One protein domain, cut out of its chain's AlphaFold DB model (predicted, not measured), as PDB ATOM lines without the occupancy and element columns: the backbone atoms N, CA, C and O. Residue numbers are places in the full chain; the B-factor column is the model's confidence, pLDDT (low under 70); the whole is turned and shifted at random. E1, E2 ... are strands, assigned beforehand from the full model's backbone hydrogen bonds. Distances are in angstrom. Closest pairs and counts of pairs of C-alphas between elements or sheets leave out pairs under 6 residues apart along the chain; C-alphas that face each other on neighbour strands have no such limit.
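AT A GLANCE: This is residues 28 to 131 of the 214 residues of the protein "Type 1 fimbriae anchoring protein FimD" of Cronobacter condimenti 1330 (UniProt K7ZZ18). Picture one long, twisted antiparallel sheet: four long strands, E1 to E4, run side by side as a narrow ribbon, and two shorter, sharply bent strands, E5 and E6, widen one end of it beside residues 88 to 95 of E4. At the ribbon's other end the link of residues 44 to 50 makes the tip. The printed part has 104 residues, with no named helix and six named strands, which stand across the sheet in their order along the chain, E1 - E2 - E3 - E4 - E5 - E6; this is a meander, each strand the antiparallel neighbour of the one before. The class is all strand, and the outline is elongated, 65 by 36 by 23 A. The whole is only just loose, close to extended, with a radius of gyration of the C-alphas of 18.9 A.

IN THESE COORDINATES: Find C-alpha 31 at (272.163, 264.401, 253.130); from there E1, residues 31 to 43, runs 40.0 A to C-alpha 43 at (292.936, 288.105, 228.546). E2, residues 51 to 64, comes back over 43.3 A. E3, residues 67 to 78, covers 36.7 A, and E4, residues 81 to 95, covers 43.4 A. E5, residues 100 to 108, spans 15.8 A and bends by 117 degrees at residue 105. E6, residues 118 to 126, spans 18.5 A, bends by 103 degrees at residue 121 and ends at C-alpha 126 at (250.175, 273.803, 244.536).

HOW THE PARTS SIT: Begin at edge strand E1, which forms a hairpin with E2 at 173 degrees; C-alphas 34 and 60 face each other at 4.3 A, and N 39 and O 55 are within hydrogen-bond range at 2.8 A. Next, E2 and E3 form a hairpin at 172 degrees, where C-alphas 53 and 78 face each other at 4.4 A and N 56 and O 75 are 2.8 A apart. In the hairpin of E3 and E4, at 167 degrees, look for C-alphas 73 and 86, which face each other at 4.3 A, and N 74 and O 85, at 2.8 A. E4 and E5 form a hairpin at 163 degrees, with C-alphas 90 and 105 facing each other at 4.4 A and N 91 and O 104 at 2.8 A. The last hairpin joins E5 to edge strand E6 at 170 degrees; C-alphas 100 and 126 face each other at 3.9 A, and N 103 and O 123 are 2.8 A apart. E1 and E4 are apart, and so are E3 and E6, for instance.

THE WHOLE: The two C-alphas farthest apart are those of Val 47 and Pro 97, at 65.9 A. The sheet's C-alphas lie up to 10.1 A off their best plane. The printed part has no cut and no long link. Its mean pLDDT is 92.7, and no printed residue is under 70.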
ATOM      1  N   GLY A  28     263.206 260.653 251.347       94.12
ATOM      2  CA  GLY A  28     264.614 260.424 251.065       94.12
ATOM      3  C   GLY A  28     265.476 260.363 252.325       94.12
ATOM      4  O   GLY A  28     265.007 260.442 253.461       94.12
ATOM      5  N   ILE A  29     266.787 260.237 252.115       96.81
ATOM      6  CA  ILE A  29     267.759 260.155 253.208       96.81
ATOM      7  C   ILE A  29     268.275 261.540 253.623       96.81
ATOM      8  O   ILE A  29     268.385 262.443 252.782       96.81
ATOM      9  N   PRO A  30     268.661 261.718 254.900       97.81
ATOM     10  CA  PRO A  30     269.400 262.895 255.318       97.81
ATOM     11  C   PRO A  30     270.727 263.018 254.560       97.81
ATOM     12  O   PRO A  30     271.522 262.080 254.540       97.81
ATOM     13  N   ALA A  31     270.969 264.169 253.937       97.94
ATOM     14  CA  ALA A  31     272.163 264.401 253.130       97.94
ATOM     15  C   ALA A  31     272.529 265.886 253.087       97.94
ATOM     16  O   ALA A  31     271.659 266.733 252.877       97.94
ATOM     17  N   LEU A  32     273.819 266.185 253.234       98.06
ATOM     18  CA  LEU A  32     274.408 267.494 252.962       98.06
ATOM     19  C   LEU A  32     275.230 267.384 251.680       98.06
ATOM     20  O   LEU A  32     276.060 266.485 251.555       98.06
ATOM     21  N   PHE A  33     275.004 268.287 250.737       97.94
ATOM     22  CA  PHE A  33     275.712 268.313 249.466       97.94
ATOM     23  C   PHE A  33     275.948 269.750 249.005       97.94
ATOM     24  O   PHE A  33     275.242 270.682 249.399       97.94
ATOM     25  N   SER A  34     276.957 269.924 248.160       97.62
ATOM     26  CA  SER A  34     277.278 271.199 247.533       97.62
ATOM     27  C   SER A  34     277.746 270.935 246.110       97.62
ATOM     28  O   SER A  34     278.674 270.155 245.897       97.62
ATOM     29  N   ASN A  35     277.075 271.554 245.145       97.88
ATOM     30  CA  ASN A  35     277.502 271.555 243.754       97.88
ATOM     31  C   ASN A  35     278.231 272.865 243.484       97.88
ATOM     32  O   ASN A  35     277.762 273.926 243.902       97.88
ATOM     33  N   TYR A  36     279.347 272.797 242.764       96.31
ATOM     34  CA  TYR A  36     280.135 273.975 242.439       96.31
ATOM     35  C   TYR A  36     280.509 274.018 240.960       96.31
ATOM     36  O   TYR A  36     280.810 272.990 240.355       96.31
ATOM     37  N   THR A  37     280.538 275.225 240.405       97.62
ATOM     38  CA  THR A  37     281.081 275.494 239.069       97.62
ATOM     39  C   THR A  37     282.056 276.648 239.183       97.62
ATOM     40  O   THR A  37     281.655 277.745 239.559       97.62
ATOM     41  N   LEU A  38     283.326 276.409 238.865       96.19
ATOM     42  CA  LEU A  38     284.371 277.428 238.869       96.19
ATOM     43  C   LEU A  38     284.823 277.682 237.431       96.19
ATOM     44  O   LEU A  38     285.243 276.755 236.747       96.19
ATOM     45  N   ASN A  39     284.759 278.936 237.003       95.00
ATOM     46  CA  ASN A  39     285.227 279.403 235.706       95.00
ATOM     47  C   ASN A  39     286.252 280.519 235.908       95.00
ATOM     48  O   ASN A  39     286.146 281.309 236.846       95.00
ATOM     49  N   GLY A  40     287.231 280.598 235.015       94.31
ATOM     50  CA  GLY A  40     288.186 281.695 234.977       94.31
ATOM     51  C   GLY A  40     288.590 282.004 233.546       94.31
ATOM     52  O   GLY A  40     288.693 281.090 232.726       94.31
ATOM     53  N   SER A  41     288.800 283.278 233.251       92.38
ATOM     54  CA  SER A  41     289.300 283.751 231.965       92.38
ATOM     55  C   SER A  41     290.393 284.775 232.199       92.38
ATOM     56  O   SER A  41     290.234 285.664 233.030       92.38
ATOM     57  N   GLU A  42     291.460 284.690 231.423       90.69
ATOM     58  CA  GLU A  42     292.544 285.661 231.454       90.69
ATOM     59  C   GLU A  42     292.792 286.149 230.031       90.69
ATOM     60  O   GLU A  42     292.999 285.350 229.114       90.69
ATOM     61  N   THR A  43     292.729 287.462 229.840       88.31
ATOM     62  CA  THR A  43     292.936 288.105 228.546       88.31
ATOM     63  C   THR A  43     294.234 288.884 228.598       88.31
ATOM     64  O   THR A  43     294.369 289.837 229.361       88.31
ATOM     65  N   HIS A  44     295.185 288.494 227.757       85.69
ATOM     66  CA  HIS A  44     296.433 289.225 227.584       85.69
ATOM     67  C   HIS A  44     296.282 290.217 226.427       85.69
ATOM     68  O   HIS A  44     295.827 289.839 225.347       85.69
ATOM     69  N   SER A  45     296.654 291.479 226.655       82.62
ATOM     70  CA  SER A  45     296.693 292.517 225.621       82.62
ATOM     71  C   SER A  45     298.140 292.898 225.326       82.62
ATOM     72  O   SER A  45     298.908 293.163 226.248       82.62
ATOM     73  N   ASP A  46     298.495 292.989 224.043       80.38
ATOM     74  CA  ASP A  46     299.804 293.498 223.610       80.38
ATOM     75  C   ASP A  46     299.946 295.014 223.848       80.38
ATOM     76  O   ASP A  46     301.055 295.551 223.879       80.38
ATOM     77  N   VAL A  47     298.822 295.723 224.033       75.19
ATOM     78  CA  VAL A  47     298.773 297.158 224.337       75.19
ATOM     79  C   VAL A  47     297.748 297.394 225.453       75.19
ATOM     80  O   VAL A  47     296.555 297.552 225.198       75.19
ATOM     81  N   GLY A  48     298.200 297.386 226.710       71.94
ATOM     82  CA  GLY A  48     297.370 297.620 227.901       71.94
ATOM     83  C   GLY A  48     297.641 296.621 229.031       71.94
ATOM     84  O   GLY A  48     298.466 295.725 228.880       71.94
ATOM     85  N   ALA A  49     296.959 296.785 230.169       74.62
ATOM     86  CA  ALA A  49     296.947 295.766 231.218       74.62
ATOM     87  C   ALA A  49     296.042 294.597 230.788       74.62
ATOM     88  O   ALA A  49     294.997 294.827 230.179       74.62
ATOM     89  N   GLY A  50     296.463 293.361 231.068       78.50
ATOM     90  CA  GLY A  50     295.598 292.191 230.922       78.50
ATOM     91  C   GLY A  50     294.473 292.199 231.960       78.50
ATOM     92  O   GLY A  50     294.619 292.819 233.011       78.50
ATOM     93  N   ASP A  51     293.375 291.514 231.653       85.44
ATOM     94  CA  ASP A  51     292.206 291.360 232.532       85.44
ATOM     95  C   ASP A  51     292.109 289.898 232.971       85.44
ATOM     96  O   ASP A  51     292.270 288.982 232.151       85.44
ATOM     97  N   ALA A  52     291.852 289.681 234.257       89.75
ATOM     98  CA  ALA A  52     291.535 288.367 234.788       89.75
ATOM     99  C   ALA A  52     290.168 288.384 235.475       89.75
ATOM    100  O   ALA A  52     289.920 289.147 236.415       89.75
ATOM    101  N   SER A  53     289.313 287.446 235.069       92.06
ATOM    102  CA  SER A  53     288.013 287.229 235.684       92.06
ATOM    103  C   SER A  53     287.882 285.806 236.219       92.06
ATOM    104  O   SER A  53     288.323 284.833 235.605       92.06
ATOM    105  N   HIS A  54     287.260 285.681 237.385       95.06
ATOM    106  CA  HIS A  54     286.923 284.421 238.024       95.06
ATOM    107  C   HIS A  54     285.466 284.442 238.461       95.06
ATOM    108  O   HIS A  54     284.952 285.445 238.956       95.06
ATOM    109  N   TYR A  55     284.800 283.306 238.320       95.25
ATOM    110  CA  TYR A  55     283.414 283.131 238.708       95.25
ATOM    111  C   TYR A  55     283.231 281.770 239.366       95.25
ATOM    112  O   TYR A  55     283.579 280.743 238.789       95.25
ATOM    113  N   LEU A  56     282.656 281.762 240.561       96.06
ATOM    114  CA  LEU A  56     282.293 280.570 241.305       96.06
ATOM    115  C   LEU A  56     280.785 280.570 241.548       96.06
ATOM    116  O   LEU A  56     280.219 281.494 242.126       96.06
ATOM    117  N   ASN A  57     280.144 279.485 241.149       96.81
ATOM    118  CA  ASN A  57     278.767 279.161 241.468       96.81
ATOM    119  C   ASN A  57     278.748 278.112 242.577       96.81
ATOM    120  O   ASN A  57     279.439 277.104 242.441       96.81
ATOM    121  N   LEU A  58     277.959 278.313 243.630       97.06
ATOM    122  CA  LEU A  58     277.751 277.336 244.697       97.06
ATOM    123  C   LEU A  58     276.261 277.090 244.915       97.06
ATOM    124  O   LEU A  58     275.502 278.006 245.230       97.06
ATOM    125  N   GLN A  59     275.865 275.825 244.818       97.38
ATOM    126  CA  GLN A  59     274.506 275.362 245.077       97.38
ATOM    127  C   GLN A  59     274.553 274.372 246.230       97.38
ATOM    128  O   GLN A  59     274.881 273.196 246.065       97.38
ATOM    129  N   ASN A  60     274.249 274.874 247.417       97.56
ATOM    130  CA  ASN A  60     274.309 274.112 248.651       97.56
ATOM    131  C   ASN A  60     272.926 273.549 248.979       97.56
ATOM    132  O   ASN A  60     271.903 274.225 248.823       97.56
ATOM    133  N   GLY A  61     272.893 272.316 249.471       97.81
ATOM    134  CA  GLY A  61     271.659 271.640 249.831       97.81
ATOM    135  C   GLY A  61     271.808 270.786 251.077       97.81
ATOM    136  O   GLY A  61     272.764 270.033 251.223       97.81
ATOM    137  N   LEU A  62     270.819 270.877 251.962       98.31
ATOM    138  CA  LEU A  62     270.659 269.979 253.100       98.31
ATOM    139  C   LEU A  62     269.260 269.365 253.047       98.31
ATOM    140  O   LEU A  62     268.265 270.075 252.904       98.31
ATOM    141  N   ASN A  63     269.188 268.045 253.154       98.12
ATOM    142  CA  ASN A  63     267.950 267.281 253.246       98.12
ATOM    143  C   ASN A  63     267.893 266.644 254.631       98.12
ATOM    144  O   ASN A  63     268.861 266.002 255.035       98.12
ATOM    145  N   VAL A  64     266.781 266.806 255.349       97.31
ATOM    146  CA  VAL A  64     266.528 266.130 256.631       97.31
ATOM    147  C   VAL A  64     265.040 265.793 256.714       97.31
ATOM    148  O   VAL A  64     264.202 266.673 256.922       97.31
ATOM    149  N   GLY A  65     264.703 264.514 256.528       95.94
ATOM    150  CA  GLY A  65     263.310 264.090 256.366       95.94
ATOM    151  C   GLY A  65     262.623 264.870 255.230       95.94
ATOM    152  O   GLY A  65     263.239 265.063 254.179       95.94
ATOM    153  N   PRO A  66     261.397 265.393 255.426       95.56
ATOM    154  CA  PRO A  66     260.663 266.117 254.383       95.56
ATOM    155  C   PRO A  66     261.177 267.547 254.152       95.56
ATOM    156  O   PRO A  66     260.661 268.258 253.292       95.56
ATOM    157  N   TRP A  67     262.146 268.007 254.947       97.81
ATOM    158  CA  TRP A  67     262.671 269.361 254.867       97.81
ATOM    159  C   TRP A  67     263.875 269.428 253.943       97.81
ATOM    160  O   TRP A  67     264.823 268.644 254.048       97.81
ATOM    161  N   ARG A  68     263.851 270.418 253.055       98.00
ATOM    162  CA  ARG A  68     264.897 270.669 252.073       98.00
ATOM    163  C   ARG A  68     265.346 272.118 252.215       98.00
ATOM    164  O   ARG A  68     264.580 273.036 251.947       98.00
ATOM    165  N   VAL A  69     266.582 272.330 252.645       98.06
ATOM    166  CA  VAL A  69     267.224 273.650 252.643       98.06
ATOM    167  C   VAL A  69     268.011 273.786 251.353       98.06
ATOM    168  O   VAL A  69     268.740 272.863 250.975       98.06
ATOM    169  N   ARG A  70     267.870 274.919 250.673       97.81
ATOM    170  CA  ARG A  70     268.619 275.246 249.460       97.81
ATOM    171  C   ARG A  70     269.207 276.640 249.586       97.81
ATOM    172  O   ARG A  70     268.536 277.561 250.048       97.81
ATOM    173  N   ASN A  71     270.454 276.781 249.161       97.38
ATOM    174  CA  ASN A  71     271.129 278.059 249.010       97.38
ATOM    175  C   ASN A  71     271.819 278.094 247.646       97.38
ATOM    176  O   ASN A  71     272.502 277.140 247.272       97.38
ATOM    177  N   TYR A  72     271.656 279.204 246.940       96.56
ATOM    178  CA  TYR A  72     272.371 279.487 245.707       96.56
ATOM    179  C   TYR A  72     273.161 280.772 245.895       96.56
ATOM    180  O   TYR A  72     272.577 281.844 246.072       96.56
ATOM    181  N   SER A  73     274.482 280.653 245.845       96.12
ATOM    182  CA  SER A  73     275.398 281.774 246.007       96.12
ATOM    183  C   SER A  73     276.371 281.838 244.841       96.12
ATOM    184  O   SER A  73     276.813 280.811 244.325       96.12
ATOM    185  N   THR A  74     276.714 283.047 244.428       96.69
ATOM    186  CA  THR A  74     277.691 283.300 243.376       96.69
ATOM    187  C   THR A  74     278.766 284.220 243.891       96.69
ATOM    188  O   THR A  74     278.488 285.206 244.568       96.69
ATOM    189  N   TRP A  75     279.993 283.912 243.525       95.94
ATOM    190  CA  TRP A  75     281.135 284.765 243.749       95.94
ATOM    191  C   TRP A  75     281.736 285.123 242.406       95.94
ATOM    192  O   TRP A  75     281.943 284.253 241.563       95.94
ATOM    193  N   SER A  76     282.013 286.399 242.201       94.88
ATOM    194  CA  SER A  76     282.730 286.873 241.029       94.88
ATOM    195  C   SER A  76     283.899 287.735 241.467       94.88
ATOM    196  O   SER A  76     283.857 288.433 242.484       94.88
ATOM    197  N   LYS A  77     284.972 287.663 240.695       93.62
ATOM    198  CA  LYS A  77     286.112 288.553 240.809       93.62
ATOM    199  C   LYS A  77     286.513 288.992 239.411       93.62
ATOM    200  O   LYS A  77     286.699 288.137 238.555       93.62
ATOM    201  N   ALA A  78     286.634 290.291 239.197       89.94
ATOM    202  CA  ALA A  78     287.203 290.876 237.990       89.94
ATOM    203  C   ALA A  78     288.232 291.911 238.442       89.94
ATOM    204  O   ALA A  78     287.896 292.802 239.229       89.94
ATOM    205  N   ASP A  79     289.483 291.729 238.027       82.56
ATOM    206  CA  ASP A  79     290.632 292.500 238.504       82.56
ATOM    207  C   ASP A  79     290.694 292.563 240.050       82.56
ATOM    208  O   ASP A  79     290.852 291.533 240.718       82.56
ATOM    209  N   ASP A  80     290.531 293.754 240.640       82.00
ATOM    210  CA  ASP A  80     290.536 293.992 242.094       82.00
ATOM    211  C   ASP A  80     289.141 293.959 242.742       82.00
ATOM    212  O   ASP A  80     289.020 293.934 243.971       82.00
ATOM    213  N   ALA A  81     288.064 293.935 241.952       86.62
ATOM    214  CA  ALA A  81     286.705 293.906 242.475       86.62
ATOM    215  C   ALA A  81     286.264 292.463 242.729       86.62
ATOM    216  O   ALA A  81     286.257 291.632 241.823       86.62
ATOM    217  N   SER A  82     285.852 292.168 243.962       92.12
ATOM    218  CA  SER A  82     285.267 290.881 244.333       92.12
ATOM    219  C   SER A  82     283.874 291.077 244.909       92.12
ATOM    220  O   SER A  82     283.661 291.943 245.760       92.12
ATOM    221  N   HIS A  83     282.929 290.262 244.456       93.69
ATOM    222  CA  HIS A  83     281.551 290.309 244.903       93.69
ATOM    223  C   HIS A  83     281.047 288.920 245.276       93.69
ATOM    224  O   HIS A  83     281.394 287.924 244.641       93.69
ATOM    225  N   TRP A  84     280.241 288.862 246.333       94.19
ATOM    226  CA  TRP A  84     279.561 287.655 246.773       94.19
ATOM    227  C   TRP A  84     278.075 287.952 246.907       94.19
ATOM    228  O   TRP A  84     277.672 288.742 247.761       94.19
ATOM    229  N   ASP A  85     277.268 287.253 246.120       92.56
ATOM    230  CA  ASP A  85     275.818 287.364 246.120       92.56
ATOM    231  C   ASP A  85     275.178 286.057 246.560       92.56
ATOM    232  O   ASP A  85     275.436 284.996 245.994       92.56
ATOM    233  N   SER A  86     274.268 286.133 247.528       89.94
ATOM    234  CA  SER A  86     273.322 285.050 247.803       89.94
ATOM    235  C   SER A  86     272.034 285.336 247.037       89.94
ATOM    236  O   SER A  86     271.246 286.202 247.425       89.94
ATOM    237  N   LEU A  87     271.802 284.607 245.943       90.94
ATOM    238  CA  LEU A  87     270.616 284.800 245.110       90.94
ATOM    239  C   LEU A  87     269.355 284.433 245.890       90.94
ATOM    240  O   LEU A  87     268.400 285.212 245.915       90.94
ATOM    241  N   TYR A  88     269.366 283.279 246.551       93.69
ATOM    242  CA  TYR A  88     268.277 282.832 247.408       93.69
ATOM    243  C   TYR A  88     268.761 281.831 248.451       93.69
ATOM    244  O   TYR A  88     269.663 281.025 248.214       93.69
ATOM    245  N   THR A  89     268.097 281.869 249.601       96.69
ATOM    246  CA  THR A  89     268.193 280.851 250.641       96.69
ATOM    247  C   THR A  89     266.798 280.589 251.172       96.69
ATOM    248  O   THR A  89     266.154 281.494 251.712       96.69
ATOM    249  N   TYR A  90     266.336 279.353 251.043       97.62
ATOM    250  CA  TYR A  90     265.019 278.966 251.518       97.62
ATOM    251  C   TYR A  90     265.020 277.563 252.117       97.62
ATOM    252  O   TYR A  90     265.862 276.707 251.832       97.62
ATOM    253  N   LEU A  91     264.022 277.348 252.957       97.81
ATOM    254  CA  LEU A  91     263.603 276.068 253.483       97.81
ATOM    255  C   LEU A  91     262.284 275.711 252.800       97.81
ATOM    256  O   LEU A  91     261.345 276.500 252.846       97.81
ATOM    257  N   GLN A  92     262.199 274.530 252.200       96.88
ATOM    258  CA  GLN A  92     260.967 274.040 251.594       96.88
ATOM    259  C   GLN A  92     260.553 272.682 252.158       96.88
ATOM    260  O   GLN A  92     261.391 271.899 252.625       96.88
ATOM    261  N   ARG A  93     259.249 272.413 252.106       96.25
ATOM    262  CA  ARG A  93     258.639 271.141 252.487       96.25
ATOM    263  C   ARG A  93     257.358 270.893 251.704       96.25
ATOM    264  O   ARG A  93     256.497 271.765 251.612       96.25
ATOM    265  N   ASP A  94     257.191 269.656 251.271       95.44
ATOM    266  CA  ASP A  94     255.975 269.203 250.609       95.44
ATOM    267  C   ASP A  94     254.867 268.883 251.628       95.44
ATOM    268  O   ASP A  94     255.074 268.196 252.635       95.44
ATOM    269  N   ILE A  95     253.661 269.377 251.353       94.69
ATOM    270  CA  ILE A  95     252.426 269.142 252.105       94.69
ATOM    271  C   ILE A  95     251.541 268.207 251.276       94.69
ATOM    272  O   ILE A  95     250.609 268.626 250.585       94.69
ATOM    273  N   LYS A  96     251.841 266.905 251.368       91.50
ATOM    274  CA  LYS A  96     251.199 265.826 250.593       91.50
ATOM    275  C   LYS A  96     249.654 265.889 250.584       91.50
ATOM    276  O   LYS A  96     249.085 265.787 249.497       91.50
ATOM    277  N   PRO A  97     248.945 266.130 251.714       89.25
ATOM    278  CA  PRO A  97     247.476 266.184 251.721       89.25
ATOM    279  C   PRO A  97     246.877 267.312 250.874       89.25
ATOM    280  O   PRO A  97     245.743 267.197 250.418       89.25
ATOM    281  N   TRP A  98     247.623 268.400 250.676       90.62
ATOM    282  CA  TRP A  98     247.188 269.569 249.908       90.62
ATOM    283  C   TRP A  98     247.825 269.632 248.523       90.62
ATOM    284  O   TRP A  98     247.596 270.598 247.801       90.62
ATOM    285  N   ARG A  99     248.648 268.635 248.158       91.62
ATOM    286  CA  ARG A  99     249.425 268.616 246.907       91.62
ATOM    287  C   ARG A  99     250.155 269.942 246.667       91.62
ATOM    288  O   ARG A  99     250.130 270.501 245.577       91.62
ATOM    289  N   SER A 100     250.713 270.488 247.740       94.38
ATOM    290  CA  SER A 100     251.279 271.832 247.772       94.38
ATOM    291  C   SER A 100     252.663 271.811 248.395       94.38
ATOM    292  O   SER A 100     252.951 270.963 249.237       94.38
ATOM    293  N   GLN A 101     253.497 272.775 248.034       95.75
ATOM    294  CA  GLN A 101     254.813 273.000 248.603       95.75
ATOM    295  C   GLN A 101     254.806 274.282 249.437       95.75
ATOM    296  O   GLN A 101     254.344 275.337 248.997       95.75
ATOM    297  N   LEU A 102     255.299 274.169 250.668       97.00
ATOM    298  CA  LEU A 102     255.564 275.289 251.559       97.00
ATOM    299  C   LEU A 102     257.019 275.726 251.380       97.00
ATOM    300  O   LEU A 102     257.919 274.914 251.584       97.00
ATOM    301  N   THR A 103     257.240 277.008 251.104       97.50
ATOM    302  CA  THR A 103     258.563 277.627 250.963       97.50
ATOM    303  C   THR A 103     258.689 278.801 251.927       97.50
ATOM    304  O   THR A 103     257.841 279.692 251.951       97.50
ATOM    305  N   LEU A 104     259.750 278.806 252.732       97.88
ATOM    306  CA  LEU A 104     260.060 279.819 253.739       97.88
ATOM    307  C   LEU A 104     261.460 280.388 253.488       97.88
ATOM    308  O   LEU A 104     262.425 279.632 253.399       97.88
ATOM    309  N   GLY A 105     261.595 281.709 253.433       96.75
ATOM    310  CA  GLY A 105     262.869 282.391 253.205       96.75
ATOM    311  C   GLY A 105     262.844 283.261 251.956       96.75
ATOM    312  O   GLY A 105     261.819 283.858 251.634       96.75
ATOM    313  N   GLU A 106     263.988 283.374 251.290       95.81
ATOM    314  CA  GLU A 106     264.164 284.182 250.082       95.81
ATOM    315  C   GLU A 106     263.899 283.320 248.850       95.81
ATOM    316  O   GLU A 106     264.578 282.316 248.651       95.81
ATOM    317  N   SER A 107     262.910 283.687 248.037       94.06
ATOM    318  CA  SER A 107     262.542 282.957 246.818       94.06
ATOM    319  C   SER A 107     261.828 283.878 245.816       94.06
ATOM    320  O   SER A 107     261.802 285.099 245.987       94.06
ATOM    321  N   TYR A 108     261.272 283.300 244.756       91.44
ATOM    322  CA  TYR A 108     260.581 283.982 243.665       91.44
ATOM    323  C   TYR A 108     259.119 283.535 243.576       91.44
ATOM    324  O   TYR A 108     258.795 282.380 243.859       91.44
ATOM    325  N   SER A 109     258.212 284.440 243.211       91.69
ATOM    326  CA  SER A 109     256.806 284.082 242.999       91.69
ATOM    327  C   SER A 109     256.602 283.330 241.675       91.69
ATOM    328  O   SER A 109     257.317 283.602 240.704       91.69
ATOM    329  N   PRO A 110     255.600 282.434 241.584       87.06
ATOM    330  CA  PRO A 110     255.170 281.869 240.311       87.06
ATOM    331  C   PRO A 110     254.794 282.969 239.317       87.06
ATOM    332  O   PRO A 110     254.158 283.954 239.698       87.06
ATOM    333  N   SER A 111     255.144 282.782 238.046       85.31
ATOM    334  CA  SER A 111     254.944 283.782 236.991       85.31
ATOM    335  C   SER A 111     253.829 283.425 236.003       85.31
ATOM    336  O   SER A 111     253.930 283.713 234.814       85.31
ATOM    337  N   LEU A 112     252.788 282.718 236.462       80.69
ATOM    338  CA  LEU A 112     251.713 282.247 235.577       80.69
ATOM    339  C   LEU A 112     250.797 283.386 235.098       80.69
ATOM    340  O   LEU A 112     250.306 283.345 233.975       80.69
ATOM    341  N   ILE A 113     250.539 284.371 235.964       84.31
ATOM    342  CA  ILE A 113     249.614 285.491 235.700       84.31
ATOM    343  C   ILE A 113     250.344 286.836 235.765       84.31
ATOM    344  O   ILE A 113     250.082 287.719 234.952       84.31
ATOM    345  N   PHE A 114     251.247 286.991 236.732       88.94
ATOM    346  CA  PHE A 114     252.026 288.206 236.955       88.94
ATOM    347  C   PHE A 114     253.511 287.931 236.752       88.94
ATOM    348  O   PHE A 114     253.940 286.777 236.798       88.94
ATOM    349  N   ASP A 115     254.297 288.990 236.597       89.75
ATOM    350  CA  ASP A 115     255.749 288.876 236.586       89.75
ATOM    351  C   ASP A 115     256.262 288.295 237.910       89.75
ATOM    352  O   ASP A 115     255.736 288.577 238.993       89.75
ATOM    353  N   SER A 116     257.301 287.463 237.820       91.56
ATOM    354  CA  SER A 116     257.927 286.887 239.007       91.56
ATOM    355  C   SER A 116     258.595 287.984 239.829       91.56
ATOM    356  O   SER A 116     259.427 288.736 239.318       91.56
ATOM    357  N   VAL A 117     258.279 288.041 241.119       92.88
ATOM    358  CA  VAL A 117     258.923 288.956 242.058       92.88
ATOM    359  C   VAL A 117     259.752 288.179 243.070       92.88
ATOM    360  O   VAL A 117     259.329 287.139 243.583       92.88
ATOM    361  N   LYS A 118     260.942 288.703 243.384       92.00
ATOM    362  CA  LYS A 118     261.753 288.205 244.497       92.00
ATOM    363  C   LYS A 118     261.104 288.641 245.808       92.00
ATOM    364  O   LYS A 118     260.776 289.813 245.978       92.00
ATOM    365  N   PHE A 119     260.956 287.719 246.746       94.19
ATOM    366  CA  PHE A 119     260.393 287.998 248.061       94.19
ATOM    367  C   PHE A 119     261.196 287.307 249.162       94.19
ATOM    368  O   PHE A 119     261.936 286.354 248.918       94.19
ATOM    369  N   LYS A 120     261.016 287.788 250.395       96.12
ATOM    370  CA  LYS A 120     261.483 287.138 251.620       96.12
ATOM    371  C   LYS A 120     260.294 286.934 252.546       96.12
ATOM    372  O   LYS A 120     259.743 287.906 253.053       96.12
ATOM    373  N   GLY A 121     259.870 285.693 252.741       96.38
ATOM    374  CA  GLY A 121     258.646 285.408 253.485       96.38
ATOM    375  C   GLY A 121     258.230 283.949 253.405       96.38
ATOM    376  O   GLY A 121     259.079 283.061 253.378       96.38
ATOM    377  N   ALA A 122     256.921 283.717 253.384       97.06
ATOM    378  CA  ALA A 122     256.319 282.395 253.283       97.06
ATOM    379  C   ALA A 122     255.441 282.300 252.034       97.06
ATOM    380  O   ALA A 122     254.720 283.240 251.705       97.06
ATOM    381  N   GLN A 123     255.475 281.151 251.370       96.25
ATOM    382  CA  GLN A 123     254.633 280.828 250.228       96.25
ATOM    383  C   GLN A 123     254.119 279.400 250.367       96.25
ATOM    384  O   GLN A 123     254.885 278.495 250.684       96.25
ATOM    385  N   LEU A 124     252.830 279.206 250.106       95.81
ATOM    386  CA  LEU A 124     252.218 277.896 249.925       95.81
ATOM    387  C   LEU A 124     251.624 277.868 248.518       95.81
ATOM    388  O   LEU A 124     250.752 278.681 248.212       95.81
ATOM    389  N   ALA A 125     252.121 276.976 247.669       93.56
ATOM    390  CA  ALA A 125     251.689 276.864 246.281       93.56
ATOM    391  C   ALA A 125     251.444 275.401 245.911       93.56
ATOM    392  O   ALA A 125     252.173 274.523 246.364       93.56
ATOM    393  N   THR A 126     250.430 275.139 245.089       92.25
ATOM    394  CA  THR A 126     250.175 273.803 244.536       92.25
ATOM    395  C   THR A 126     251.340 273.379 243.641       92.25
ATOM    396  O   THR A 126     251.834 274.190 242.859       92.25
ATOM    397  N   ASP A 127     251.760 272.118 243.733       89.88
ATOM    398  CA  ASP A 127     252.792 271.543 242.868       89.88
ATOM    399  C   ASP A 127     252.173 270.496 241.938       89.88
ATOM    400  O   ASP A 127     251.739 269.424 242.363       89.88
ATOM    401  N   ASP A 128     252.153 270.800 240.641       86.00
ATOM    402  CA  ASP A 128     251.612 269.908 239.617       86.00
ATOM    403  C   ASP A 128     252.432 268.624 239.435       86.00
ATOM    404  O   ASP A 128     251.915 267.642 238.905       86.00
ATOM    405  N   ASN A 129     253.679 268.580 239.913       86.88
ATOM    406  CA  ASN A 129     254.487 267.360 239.911       86.88
ATOM    407  C   ASN A 129     254.002 266.325 240.935       86.88
ATOM    408  O   ASN A 129     254.368 265.158 240.840       86.88
ATOM    409  N   MET A 130     253.153 266.726 241.887       88.81
ATOM    410  CA  MET A 130     252.489 265.817 242.828       88.81
ATOM    411  C   MET A 130     251.287 265.092 242.203       88.81
ATOM    412  O   MET A 130     250.623 264.294 242.872       88.81
ATOM    413  N   LEU A 131     250.963 265.381 240.942       85.62
ATOM    414  CA  LEU A 131     249.890 264.720 240.213       85.62
ATOM    415  C   LEU A 131     250.426 263.616 239.302       85.62
ATOM    416  O   LEU A 131     251.527 263.737 238.768       85.62
TER     417      LEU A 131